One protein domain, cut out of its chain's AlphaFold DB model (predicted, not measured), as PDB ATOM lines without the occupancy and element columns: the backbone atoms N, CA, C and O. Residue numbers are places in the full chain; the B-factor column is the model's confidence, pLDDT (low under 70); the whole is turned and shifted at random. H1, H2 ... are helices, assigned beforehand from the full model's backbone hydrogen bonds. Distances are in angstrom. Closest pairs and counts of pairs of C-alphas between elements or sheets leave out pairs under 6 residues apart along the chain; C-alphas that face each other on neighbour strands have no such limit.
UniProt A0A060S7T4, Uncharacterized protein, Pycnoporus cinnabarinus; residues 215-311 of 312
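What this domain is: This is residues 215 to 311 of the 312 residues of an uncharacterized protein of Pycnoporus cinnabarinus (UniProt A0A060S7T4). Two helical hairpins, H1 with H2 and H3 with H4, sit at opposite ends of an elongated, loose model, with a long loop, residues 250 to 265, joining one to the other. Within each hairpin the two helices lie side by side and run opposite ways, while the two pairs stay separate, and after H4 residues 302 to 311 run back toward the end of H2. The printed part has 97 residues with four named helices, in the order H1, H2, H3, H4, and no named strand; the class is all helix. The whole is loose, with a radius of gyration of the C-alphas of 15.5 A, and its C-alphas span 48 by 28 by 24 A.

Where its parts are: H1 is residues 215 to 228, 19.9 A from first to last C-alpha, and C-alpha 215 is at (328.351, 363.525, 292.557). H2 is residues 237 to 249, 18.2 A long, and ends with C-alpha 249 at (324.037, 351.097, 292.515). H3 is residues 266 to 278, 18.1 A long. H4, the longest helix, is residues 287 to 301, 21.0 A from first to last C-alpha, and ends with C-alpha 301 at (305.781, 345.509, 288.550).

How they stand to each other: H1 and H2 are a helical hairpin and touch, the closest C-alphas being those of Glu 221 and Ala 238, 4.8 A apart. Their lines stand at a shallow tilt of 21 degrees, and they run opposite ways. H2 and H3 are apart, but only just: their closest C-alphas are 8.2 A apart. H3 and H4 are the second helical hairpin and touch, the closest C-alphas being those of Tyr 271 and Ala 288, 4.7 A apart. They stand at a shallow tilt of 25 degrees and run opposite ways. H1 is apart from H3 and from H4, and H2 is apart from H4. In H1, H2, H3 and H4 every O i to N i+4 pair is within hydrogen-bond range.

The domain as a whole: The two C-alphas farthest apart are those of Gly 229 and Met 300, 48.3 A. The C-alphas of the first and last printed residues, Leu 215 and Gly 311, are 9.6 A apart. The printed part has no cut. The link from H2 to H3, 16 residues, is long, and its C-alphas lie 9 to 22 A from the mean of the C-alphas. The links from H1 to H2 and from H3 to H4, 8 residues each, are short. The mean pLDDT of the printed part is 87.6, and residues 256 to 264, in the long link, are under 70.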
ATOM      1  N   LEU A 215     327.702 362.230 292.789       91.94
ATOM      2  CA  LEU A 215     328.351 363.525 292.557       91.94
ATOM      3  C   LEU A 215     329.187 363.957 293.763       91.94
ATOM      4  O   LEU A 215     330.317 364.405 293.587       91.94
ATOM      5  N   GLU A 216     328.669 363.778 294.977       92.06
ATOM      6  CA  GLU A 216     329.403 364.097 296.205       92.06
ATOM      7  C   GLU A 216     330.618 363.183 296.387       92.06
ATOM      8  O   GLU A 216     331.690 363.668 296.731       92.06
ATOM      9  N   ALA A 217     330.501 361.888 296.075       94.62
ATOM     10  CA  ALA A 217     331.640 360.969 296.107       94.62
ATOM     11  C   ALA A 217     332.734 361.363 295.094       94.62
ATOM     12  O   ALA A 217     333.924 361.280 295.402       94.62
ATOM     13  N   GLN A 218     332.358 361.814 293.889       95.06
ATOM     14  CA  GLN A 218     333.311 362.316 292.885       95.06
ATOM     15  C   GLN A 218     333.954 363.635 293.316       95.06
ATOM     16  O   GLN A 218     335.146 363.856 293.102       95.06
ATOM     17  N   GLN A 219     333.175 364.519 293.939       94.69
ATOM     18  CA  GLN A 219     333.687 365.761 294.498       94.69
ATOM     19  C   GLN A 219     334.690 365.482 295.624       94.69
ATOM     20  O   GLN A 219     335.753 366.098 295.644       94.69
ATOM     21  N   LEU A 220     334.388 364.529 296.508       94.44
ATOM     22  CA  LEU A 220     335.272 364.102 297.589       94.44
ATOM     23  C   LEU A 220     336.602 363.556 297.045       94.44
ATOM     24  O   LEU A 220     337.665 363.987 297.483       94.44
ATOM     25  N   GLU A 221     336.555 362.702 296.018       95.44
ATOM     26  CA  GLU A 221     337.747 362.215 295.307       95.44
ATOM     27  C   GLU A 221     338.575 363.361 294.714       95.44
ATOM     28  O   GLU A 221     339.795 363.402 294.884       95.44
ATOM     29  N   SER A 222     337.926 364.330 294.058       96.38
ATOM     30  CA  SER A 222     338.617 365.499 293.511       96.38
ATOM     31  C   SER A 222     339.263 366.363 294.599       96.38
ATOM     32  O   SER A 222     340.319 366.948 294.347       96.38
ATOM     33  N   LEU A 223     338.636 366.494 295.770       94.44
ATOM     34  CA  LEU A 223     339.140 367.302 296.883       94.44
ATOM     35  C   LEU A 223     340.318 366.618 297.586       94.44
ATOM     36  O   LEU A 223     341.334 367.270 297.836       94.44
ATOM     37  N   GLU A 224     340.236 365.307 297.824       92.69
ATOM     38  CA  GLU A 224     341.358 364.523 298.352       92.69
ATOM     39  C   GLU A 224     342.532 364.512 297.374       92.69
ATOM     40  O   GLU A 224     343.656 364.810 297.769       92.69
ATOM     41  N   HIS A 225     342.286 364.268 296.081       94.50
ATOM     42  CA  HIS A 225     343.335 364.310 295.059       94.50
ATOM     43  C   HIS A 225     344.025 365.677 295.013       94.50
ATOM     44  O   HIS A 225     345.245 365.767 294.875       94.50
ATOM     45  N   LYS A 226     343.255 366.767 295.119       95.00
ATOM     46  CA  LYS A 226     343.799 368.130 295.162       95.00
ATOM     47  C   LYS A 226     344.660 368.363 296.409       95.00
ATOM     48  O   LYS A 226     345.662 369.063 296.305       95.00
ATOM     49  N   SER A 227     344.272 367.791 297.547       91.69
ATOM     50  CA  SER A 227     344.969 367.956 298.829       91.69
ATOM     51  C   SER A 227     346.248 367.118 298.907       91.69
ATOM     52  O   SER A 227     347.281 367.615 299.341       91.69
ATOM     53  N   LEU A 228     346.198 365.872 298.431       91.44
ATOM     54  CA  LEU A 228     347.331 364.942 298.408       91.44
ATOM     55  C   LEU A 228     348.304 365.214 297.249       91.44
ATOM     56  O   LEU A 228     349.497 364.947 297.356       91.44
ATOM     57  N   GLY A 229     347.801 365.718 296.119       94.62
ATOM     58  CA  GLY A 229     348.564 365.872 294.877       94.62
ATOM     59  C   GLY A 229     348.701 364.585 294.051       94.62
ATOM     60  O   GLY A 229     349.416 364.579 293.048       94.62
ATOM     61  N   TYR A 230     348.028 363.502 294.444       93.19
ATOM     62  CA  TYR A 230     347.992 362.216 293.742       93.19
ATOM     63  C   TYR A 230     346.651 361.503 293.969       93.19
ATOM     64  O   TYR A 230     345.829 361.931 294.778       93.19
ATOM     65  N   THR A 231     346.413 360.410 293.237       93.50
ATOM     66  CA  THR A 231     345.184 359.612 293.352       93.50
ATOM     67  C   THR A 231     345.018 359.032 294.758       93.50
ATOM     68  O   THR A 231     345.929 358.335 295.211       93.50
ATOM     69  N   PRO A 232     343.877 359.275 295.435       92.12
ATOM     70  CA  PRO A 232     343.658 358.766 296.781       92.12
ATOM     71  C   PRO A 232     343.822 357.237 296.852       92.12
ATOM     72  O   PRO A 232     343.388 356.524 295.939       92.12
ATOM     73  N   PRO A 233     344.469 356.705 297.904       93.62
ATOM     74  CA  PRO A 233     344.653 355.268 298.070       93.62
ATOM     75  C   PRO A 233     343.313 354.558 298.320       93.62
ATOM     76  O   PRO A 233     342.349 355.155 298.785       93.62
ATOM     77  N   SER A 234     343.250 353.241 298.107       90.12
ATOM     78  CA  SER A 234     342.007 352.456 298.237       90.12
ATOM     79  C   SER A 234     341.372 352.445 299.638       90.12
ATOM     80  O   SER A 234     340.242 351.987 299.787       90.12
ATOM     81  N   GLY A 235     342.103 352.885 300.665       89.38
ATOM     82  CA  GLY A 235     341.612 353.034 302.038       89.38
ATOM     83  C   GLY A 235     341.146 354.450 302.396       89.38
ATOM     84  O   GLY A 235     340.731 354.653 303.536       89.38
ATOM     85  N   SER A 236     341.231 355.409 301.468       92.94
ATOM     86  CA  SER A 236     340.805 356.793 301.702       92.94
ATOM     87  C   SER A 236     339.288 356.914 301.823       92.94
ATOM     88  O   SER A 236     338.540 356.020 301.406       92.94
ATOM     89  N   LEU A 237     338.821 358.022 302.389       92.88
ATOM     90  CA  LEU A 237     337.399 358.307 302.534       92.88
ATOM     91  C   LEU A 237     336.721 358.430 301.159       92.88
ATOM     92  O   LEU A 237     335.643 357.862 300.967       92.88
ATOM     93  N   ALA A 238     337.373 359.045 300.166       94.56
ATOM     94  CA  ALA A 238     336.901 359.063 298.783       94.56
ATOM     95  C   ALA A 238     336.750 357.660 298.189       94.56
ATOM     96  O   ALA A 238     335.710 357.348 297.601       94.56
ATOM     97  N   ALA A 239     337.739 356.783 298.373       94.69
ATOM     98  CA  ALA A 239     337.657 355.410 297.883       94.69
ATOM     99  C   ALA A 239     336.506 354.636 298.550       94.69
ATOM    100  O   ALA A 239     335.766 353.906 297.881       94.69
ATOM    101  N   GLN A 240     336.305 354.833 299.856       94.69
ATOM    102  CA  GLN A 240     335.192 354.240 300.601       94.69
ATOM    103  C   GLN A 240     333.833 354.767 300.123       94.69
ATOM    104  O   GLN A 240     332.908 353.975 299.925       94.69
ATOM    105  N   ALA A 241     333.716 356.071 299.870       94.75
ATOM    106  CA  ALA A 241     332.515 356.692 299.325       94.75
ATOM    107  C   ALA A 241     332.164 356.148 297.933       94.75
ATOM    108  O   ALA A 241     331.026 355.731 297.702       94.75
ATOM    109  N   GLN A 242     333.144 356.058 297.027       95.81
ATOM    110  CA  GLN A 242     332.954 355.460 295.701       95.81
ATOM    111  C   GLN A 242     332.522 353.993 295.801       95.81
ATOM    112  O   GLN A 242     331.595 353.560 295.111       95.81
ATOM    113  N   ALA A 243     333.140 353.222 296.701       94.69
ATOM    114  CA  ALA A 243     332.762 351.834 296.938       94.69
ATOM    115  C   ALA A 243     331.331 351.708 297.490       94.69
ATOM    116  O   ALA A 243     330.603 350.796 297.092       94.69
ATOM    117  N   ALA A 244     330.907 352.610 298.380       92.75
ATOM    118  CA  ALA A 244     329.550 352.632 298.920       92.75
ATOM    119  C   ALA A 244     328.511 352.933 297.827       92.75
ATOM    120  O   ALA A 244     327.536 352.187 297.693       92.75
ATOM    121  N   VAL A 245     328.760 353.949 296.991       94.06
ATOM    122  CA  VAL A 245     327.914 354.289 295.832       94.06
ATOM    123  C   VAL A 245     327.818 353.108 294.867       94.06
ATOM    124  O   VAL A 245     326.714 352.703 294.501       94.06
ATOM    125  N   ALA A 246     328.946 352.492 294.503       93.44
ATOM    126  CA  ALA A 246     328.968 351.352 293.588       93.44
ATOM    127  C   ALA A 246     328.193 350.140 294.136       93.44
ATOM    128  O   ALA A 246     327.427 349.510 293.405       93.44
ATOM    129  N   ARG A 247     328.345 349.827 295.433       91.19
ATOM    130  CA  ARG A 247     327.607 348.732 296.084       91.19
ATOM    131  C   ARG A 247     326.100 348.970 296.061       91.19
ATOM    132  O   ARG A 247     325.361 348.035 295.766       91.19
ATOM    133  N   ARG A 248     325.649 350.196 296.347       89.44
ATOM    134  CA  ARG A 248     324.222 350.552 296.302       89.44
ATOM    135  C   ARG A 248     323.669 350.541 294.882       89.44
ATOM    136  O   ARG A 248     322.584 350.017 294.660       89.44
ATOM    137  N   GLY A 249     324.428 351.068 293.923       89.00
ATOM    138  CA  GLY A 249     324.037 351.097 292.515       89.00
ATOM    139  C   GLY A 249     323.883 349.708 291.891       89.00
ATOM    140  O   GLY A 249     323.128 349.555 290.942       89.00
ATOM    141  N   ALA A 250     324.553 348.686 292.431       89.06
ATOM    142  CA  ALA A 250     324.441 347.309 291.950       89.06
ATOM    143  C   ALA A 250     323.280 346.513 292.579       89.06
ATOM    144  O   ALA A 250     322.968 345.422 292.100       89.06
ATOM    145  N   GLN A 251     322.666 347.005 293.662       87.31
ATOM    146  CA  GLN A 251     321.615 346.282 294.379       87.31
ATOM    147  C   GLN A 251     320.217 346.735 293.927       87.31
ATOM    148  O   GLN A 251     319.952 347.939 293.878       87.31
ATOM    149  N   PRO A 252     319.300 345.797 293.618       88.38
ATOM    150  CA  PRO A 252     317.916 346.146 293.332       88.38
ATOM    151  C   PRO A 252     317.263 346.719 294.589       88.38
ATOM    152  O   PRO A 252     317.436 346.194 295.692       88.38
ATOM    153  N   VAL A 253     316.496 347.792 294.423       89.06
ATOM    154  CA  VAL A 253     315.826 348.444 295.548       89.06
ATOM    155  C   VAL A 253     314.545 347.679 295.874       89.06
ATOM    156  O   VAL A 253     313.641 347.590 295.042       89.06
ATOM    157  N   THR A 254     314.456 347.103 297.070       86.06
ATOM    158  CA  THR A 254     313.315 346.280 297.494       86.06
ATOM    159  C   THR A 254     312.503 346.960 298.594       86.06
ATOM    160  O   THR A 254     313.046 347.640 299.469       86.06
ATOM    161  N   LYS A 255     311.177 346.768 298.553       77.88
ATOM    162  CA  LYS A 255     310.262 347.169 299.626       77.88
ATOM    163  C   LYS A 255     310.189 346.047 300.661       77.88
ATOM    164  O   LYS A 255     310.004 344.886 300.298       77.88
ATOM    165  N   GLY A 256     310.347 346.388 301.937       64.75
ATOM    166  CA  GLY A 256     310.316 345.425 303.034       64.75
ATOM    167  C   GLY A 256     308.970 344.711 303.149       64.75
ATOM    168  O   GLY A 256     307.962 345.327 303.485       64.75
ATOM    169  N   SER A 257     308.939 343.405 302.872       52.91
ATOM    170  CA  SER A 257     307.823 342.542 303.289       52.91
ATOM    171  C   SER A 257     308.241 341.124 303.690       52.91
ATOM    172  O   SER A 257     307.385 340.245 303.790       52.91
ATOM    173  N   CYS A 258     309.529 340.846 303.920       43.84
ATOM    174  CA  CYS A 258     309.977 339.498 304.281       43.84
ATOM    175  C   CYS A 258     311.010 339.532 305.408       43.84
ATOM    176  O   CYS A 258     312.206 339.685 305.179       43.84
ATOM    177  N   SER A 259     310.529 339.284 306.626       53.03
ATOM    178  CA  SER A 259     311.263 339.226 307.899       53.03
ATOM    179  C   SER A 259     312.356 338.146 308.000       53.03
ATOM    180  O   SER A 259     312.824 337.848 309.095       53.03
ATOM    181  N   SER A 260     312.741 337.496 306.899       54.16
ATOM    182  CA  SER A 260     313.447 336.205 306.944       54.16
ATOM    183  C   SER A 260     314.730 336.130 306.120       54.16
ATOM    184  O   SER A 260     315.422 335.118 306.203       54.16
ATOM    185  N   SER A 261     315.083 337.151 305.335       51.78
ATOM    186  CA  SER A 261     316.283 337.091 304.495       51.78
ATOM    187  C   SER A 261     317.173 338.301 304.716       51.78
ATOM    188  O   SER A 261     316.694 339.425 304.776       51.78
ATOM    189  N   ARG A 262     318.490 338.076 304.793       52.62
ATOM    190  CA  ARG A 262     319.539 339.106 304.944       52.62
ATOM    191  C   ARG A 262     319.635 340.072 303.749       52.62
ATOM    192  O   ARG A 262     320.646 340.752 303.600       52.62
ATOM    193  N   HIS A 263     318.628 340.107 302.882       51.16
ATOM    194  CA  HIS A 263     318.493 341.121 301.852       51.16
ATOM    195  C   HIS A 263     317.976 342.385 302.516       51.16
ATOM    196  O   HIS A 263     316.793 342.526 302.810       51.16
ATOM    197  N   THR A 264     318.930 343.255 302.819       57.84
ATOM    198  CA  THR A 264     318.738 344.542 303.464       57.84
ATOM    199  C   THR A 264     317.669 345.337 302.721       57.84
ATOM    200  O   THR A 264     317.773 345.544 301.513       57.84
ATOM    201  N   GLU A 265     316.643 345.770 303.450       82.94
ATOM    202  CA  GLU A 265     315.591 346.673 302.983       82.94
ATOM    203  C   GLU A 265     316.206 348.054 302.714       82.94
ATOM    204  O   GLU A 265     316.100 348.973 303.526       82.94
ATOM    205  N   LEU A 266     316.927 348.180 301.597       86.31
ATOM    206  CA  LEU A 266     317.795 349.323 301.312       86.31
ATOM    207  C   LEU A 266     317.037 350.655 301.406       86.31
ATOM    208  O   LEU A 266     317.542 351.596 302.006       86.31
ATOM    209  N   ALA A 267     315.808 350.719 300.888       88.25
ATOM    210  CA  ALA A 267     314.987 351.926 300.947       88.25
ATOM    211  C   ALA A 267     314.575 352.312 302.379       88.25
ATOM    212  O   ALA A 267     314.666 353.479 302.752       88.25
ATOM    213  N   ALA A 268     314.153 351.340 303.194       89.12
ATOM    214  CA  ALA A 268     313.760 351.591 304.581       89.12
ATOM    215  C   ALA A 268     314.968 351.987 305.442       89.12
ATOM    216  O   ALA A 268     314.872 352.901 306.259       89.12
ATOM    217  N   PHE A 269     316.116 351.341 305.213       89.44
ATOM    218  CA  PHE A 269     317.373 351.670 305.875       89.44
ATOM    219  C   PHE A 269     317.817 353.105 305.566       89.44
ATOM    220  O   PHE A 269     318.025 353.878 306.497       89.44
ATOM    221  N   LEU A 270     317.893 353.480 304.283       89.25
ATOM    222  CA  LEU A 270     318.288 354.834 303.874       89.25
ATOM    223  C   LEU A 270     317.353 355.895 304.463       89.25
ATOM    224  O   LEU A 270     317.818 356.909 304.967       89.25
ATOM    225  N   TYR A 271     316.045 355.636 304.455       89.75
ATOM    226  CA  TYR A 271     315.064 356.552 305.031       89.75
ATOM    227  C   TYR A 271     315.194 356.697 306.545       89.75
ATOM    228  O   TYR A 271     315.156 357.813 307.059       89.75
ATOM    229  N   SER A 272     315.370 355.588 307.268       89.12
ATOM    230  CA  SER A 272     315.559 355.627 308.719       89.12
ATOM    231  C   SER A 272     316.856 356.327 309.116       89.12
ATOM    232  O   SER A 272     316.868 357.008 310.141       89.12
ATOM    233  N   GLU A 273     317.940 356.126 308.367       87.81
ATOM    234  CA  GLU A 273     319.219 356.791 308.624       87.81
ATOM    235  C   GLU A 273     319.108 358.296 308.366       87.81
ATOM    236  O   GLU A 273     319.400 359.075 309.267       87.81
ATOM    237  N   GLU A 274     318.581 358.716 307.213       88.00
ATOM    238  CA  GLU A 274     318.399 360.140 306.894       88.00
ATOM    239  C   GLU A 274     317.467 360.845 307.880       88.00
ATOM    240  O   GLU A 274     317.785 361.924 308.373       88.00
ATOM    241  N   HIS A 275     316.348 360.217 308.249       87.50
ATOM    242  CA  HIS A 275     315.448 360.776 309.257       87.50
ATOM    243  C   HIS A 275     316.133 360.903 310.628       87.50
ATOM    244  O   HIS A 275     315.892 361.868 311.355       87.50
ATOM    245  N   ARG A 276     316.995 359.947 311.009       85.50
ATOM    246  CA  ARG A 276     317.776 360.039 312.254       85.50
ATOM    247  C   ARG A 276     318.800 361.171 312.179       85.50
ATOM    248  O   ARG A 276     318.956 361.884 313.163       85.50
ATOM    249  N   THR A 277     319.475 361.330 311.043       81.62
ATOM    250  CA  THR A 277     320.490 362.370 310.836       81.62
ATOM    251  C   THR A 277     319.881 363.771 310.804       81.62
ATOM    252  O   THR A 277     320.414 364.676 311.436       81.62
ATOM    253  N   LEU A 278     318.761 363.961 310.103       82.44
ATOM    254  CA  LEU A 278     318.102 365.264 309.978       82.44
ATOM    255  C   LEU A 278     317.257 365.618 311.208       82.44
ATOM    256  O   LEU A 278     317.069 366.794 311.510       82.44
ATOM    257  N   GLY A 279     316.722 364.614 311.910       89.12
ATOM    258  CA  GLY A 279     315.751 364.801 312.990       89.12
ATOM    259  C   GLY A 279     314.336 365.151 312.503       89.12
ATOM    260  O   GLY A 279     313.460 365.425 313.322       89.12
ATOM    261  N   TYR A 280     314.103 365.141 311.189       90.44
ATOM    262  CA  TYR A 280     312.812 365.380 310.541       90.44
ATOM    263  C   TYR A 280     312.703 364.587 309.229       90.44
ATOM    264  O   TYR A 280     313.635 363.893 308.819       90.44
ATOM    265  N   GLU A 281     311.540 364.669 308.583       91.00
ATOM    266  CA  GLU A 281     311.251 363.954 307.340       91.00
ATOM    267  C   GLU A 281     312.202 364.371 306.200       91.00
ATOM    268  O   GLU A 281     312.319 365.569 305.923       91.00
ATOM    269  N   PRO A 282     312.885 363.420 305.528       89.62
ATOM    270  CA  PRO A 282     313.809 363.752 304.450       89.62
ATOM    271  C   PRO A 282     313.117 364.546 303.329       89.62
ATOM    272  O   PRO A 282     311.981 364.232 302.965       89.62
ATOM    273  N   PRO A 283     313.781 365.556 302.738       89.31
ATOM    274  CA  PRO A 283     313.203 366.321 301.639       89.31
ATOM    275  C   PRO A 283     312.939 365.423 300.415       89.31
ATOM    276  O   PRO A 283     313.625 364.417 300.234       89.31
ATOM    277  N   PRO A 284     311.990 365.783 299.531       88.19
ATOM    278  CA  PRO A 284     311.565 364.926 298.417       88.19
ATOM    279  C   PRO A 284     312.686 364.599 297.419       88.19
ATOM    280  O   PRO A 284     312.650 363.549 296.781       88.19
ATOM    281  N   ASP A 285     313.694 365.465 297.324       87.25
ATOM    282  CA  ASP A 285     314.851 365.294 296.439       87.25
ATOM    283  C   ASP A 285     315.961 364.424 297.073       87.25
ATOM    284  O   ASP A 285     317.017 364.221 296.475       87.25
ATOM    285  N   ASN A 286     315.757 363.920 298.296       91.06
ATOM    286  CA  ASN A 286     316.722 363.090 299.013       91.06
ATOM    287  C   ASN A 286     316.765 361.657 298.448       91.06
ATOM    288  O   ASN A 286     315.729 361.064 298.129       91.06
ATOM    289  N   ILE A 287     317.961 361.058 298.397       90.75
ATOM    290  CA  ILE A 287     318.173 359.681 297.922       90.75
ATOM    291  C   ILE A 287     317.291 358.658 298.647       90.75
ATOM    292  O   ILE A 287     316.843 357.695 298.029       90.75
ATOM    293  N   ALA A 288     316.993 358.869 299.931       91.31
ATOM    294  CA  ALA A 288     316.106 358.007 300.698       91.31
ATOM    295  C   ALA A 288     314.675 357.977 300.137       91.31
ATOM    296  O   ALA A 288     314.064 356.909 300.049       91.31
ATOM    297  N   VAL A 289     314.150 359.132 299.719       92.88
ATOM    298  CA  VAL A 289     312.807 359.254 299.134       92.88
ATOM    299  C   VAL A 289     312.787 358.647 297.731       92.88
ATOM    300  O   VAL A 289     311.874 357.890 297.393       92.88
ATOM    301  N   VAL A 290     313.839 358.880 296.937       93.56
ATOM    302  CA  VAL A 290     314.007 358.235 295.624       93.56
ATOM    303  C   VAL A 290     314.065 356.710 295.768       93.56
ATOM    304  O   VAL A 290     313.393 355.992 295.025       93.56
ATOM    305  N   ALA A 291     314.802 356.202 296.760       92.88
ATOM    306  CA  ALA A 291     314.882 354.775 297.052       92.88
ATOM    307  C   ALA A 291     313.507 354.189 297.403       92.88
ATOM    308  O   ALA A 291     313.140 353.142 296.872       92.88
ATOM    309  N   GLN A 292     312.713 354.861 298.243       93.19
ATOM    310  CA  GLN A 292     311.346 354.417 298.539       93.19
ATOM    311  C   GLN A 292     310.467 354.371 297.286       93.19
ATOM    312  O   GLN A 292     309.784 353.373 297.060       93.19
ATOM    313  N   SER A 293     310.538 355.393 296.431       94.44
ATOM    314  CA  SER A 293     309.777 355.417 295.178       94.44
ATOM    315  C   SER A 293     310.148 354.255 294.248       94.44
ATOM    316  O   SER A 293     309.268 353.587 293.702       94.44
ATOM    317  N   LEU A 294     311.443 353.951 294.104       92.88
ATOM    318  CA  LEU A 294     311.912 352.804 293.315       92.88
ATOM    319  C   LEU A 294     311.477 351.467 293.920       92.88
ATOM    320  O   LEU A 294     311.084 350.563 293.183       92.88
ATOM    321  N   ALA A 295     311.517 351.347 295.250       92.94
ATOM    322  CA  ALA A 295     311.042 350.166 295.962       92.94
ATOM    323  C   ALA A 295     309.553 349.912 295.689       92.94
ATOM    324  O   ALA A 295     309.160 348.777 295.420       92.94
ATOM    325  N   ASP A 296     308.737 350.967 295.718       92.31
ATOM    326  CA  ASP A 296     307.307 350.906 295.414       92.31
ATOM    327  C   ASP A 296     307.054 350.501 293.961       92.31
ATOM    328  O   ASP A 296     306.208 349.645 293.699       92.31
ATOM    329  N   GLN A 297     307.811 351.062 293.015       93.06
ATOM    330  CA  GLN A 297     307.720 350.686 291.604       93.06
ATOM    331  C   GLN A 297     308.073 349.214 291.391       93.06
ATOM    332  O   GLN A 297     307.278 348.490 290.798       93.06
ATOM    333  N   ASN A 298     309.205 348.758 291.938       92.25
ATOM    334  CA  ASN A 298     309.635 347.363 291.849       92.25
ATOM    335  C   ASN A 298     308.632 346.404 292.506       92.25
ATOM    336  O   ASN A 298     308.408 345.305 292.002       92.25
ATOM    337  N   ALA A 299     307.991 346.810 293.606       89.69
ATOM    338  CA  ALA A 299     306.940 346.021 294.242       89.69
ATOM    339  C   ALA A 299     305.672 345.919 293.375       89.69
ATOM    340  O   ALA A 299     304.994 344.893 293.410       89.69
ATOM    341  N   MET A 300     305.351 346.961 292.599       91.25
ATOM    342  CA  MET A 300     304.174 346.986 291.725       91.25
ATOM    343  C   MET A 300     304.352 346.160 290.447       91.25
ATOM    344  O   MET A 300     303.388 345.538 290.000       91.25
ATOM    345  N   ASP A 301     305.546 346.147 289.853       94.12
ATOM    346  CA  ASP A 301     305.781 345.509 288.550       94.12
ATOM    347  C   ASP A 301     306.735 344.305 288.570       94.12
ATOM    348  O   ASP A 301     306.973 343.696 287.525       94.12
ATOM    349  N   GLY A 302     307.267 343.935 289.738       91.19
ATOM    350  CA  GLY A 302     308.266 342.871 289.870       91.19
ATOM    351  C   GLY A 302     309.631 343.242 289.279       91.19
ATOM    352  O   GLY A 302     310.428 342.354 288.969       91.19
ATOM    353  N   GLY A 303     309.888 344.535 289.072       92.19
ATOM    354  CA  GLY A 303     311.126 345.063 288.520       92.19
ATOM    355  C   GLY A 303     312.331 344.913 289.449       92.19
ATOM    356  O   GLY A 303     312.228 344.590 290.631       92.19
ATOM    357  N   THR A 304     313.511 345.169 288.889       93.50
ATOM    358  CA  THR A 304     314.808 345.099 289.588       93.50
ATOM    359  C   THR A 304     315.566 346.422 289.504       93.50
ATOM    360  O   THR A 304     316.794 346.431 289.487       93.50
ATOM    361  N   ARG A 305     314.839 347.550 289.451       93.88
ATOM    362  CA  ARG A 305     315.449 348.883 289.361       93.88
ATOM    363  C   ARG A 305     316.404 349.111 290.521       93.88
ATOM    364  O   ARG A 305     316.102 348.764 291.669       93.88
ATOM    365  N   THR A 306     317.525 349.728 290.206       93.56
ATOM    366  CA  THR A 306     318.598 350.070 291.132       93.56
ATOM    367  C   THR A 306     318.658 351.585 291.334       93.56
ATOM    368  O   THR A 306     318.068 352.349 290.572       93.56
ATOM    369  N   LEU A 307     319.405 352.048 292.340       90.38
ATOM    370  CA  LEU A 307     319.658 353.487 292.514       90.38
ATOM    371  C   LEU A 307     320.473 354.084 291.354       90.38
ATOM    372  O   LEU A 307     320.287 355.250 291.012       90.38
ATOM    373  N   ALA A 308     321.310 353.270 290.698       90.06
ATOM    374  CA  ALA A 308     322.082 353.701 289.538       90.06
ATOM    375  C   ALA A 308     321.180 354.088 288.354       90.06
ATOM    376  O   ALA A 308     321.495 355.045 287.644       90.06
ATOM    377  N   ASP A 309     320.043 353.404 288.178       90.50
ATOM    378  CA  ASP A 309     319.068 353.708 287.120       90.50
ATOM    379  C   ASP A 309     318.398 355.077 287.321       90.50
ATOM    380  O   ASP A 309     317.988 355.717 286.353       90.50
ATOM    381  N   ALA A 310     318.315 355.546 288.570       88.25
ATOM    382  CA  ALA A 310     317.799 356.869 288.920       88.25
ATOM    383  C   ALA A 310     318.870 357.976 288.883       88.25
ATOM    384  O   ALA A 310     318.546 359.143 289.091       88.25
ATOM    385  N   GLY A 311     320.132 357.634 288.592       84.88
ATOM    386  CA  GLY A 311     321.229 358.597 288.492       84.88
ATOM    387  C   GLY A 311     321.701 359.173 289.830       84.88
ATOM    388  O   GLY A 311     322.307 360.245 289.824       84.88
TER     389      GLY A 311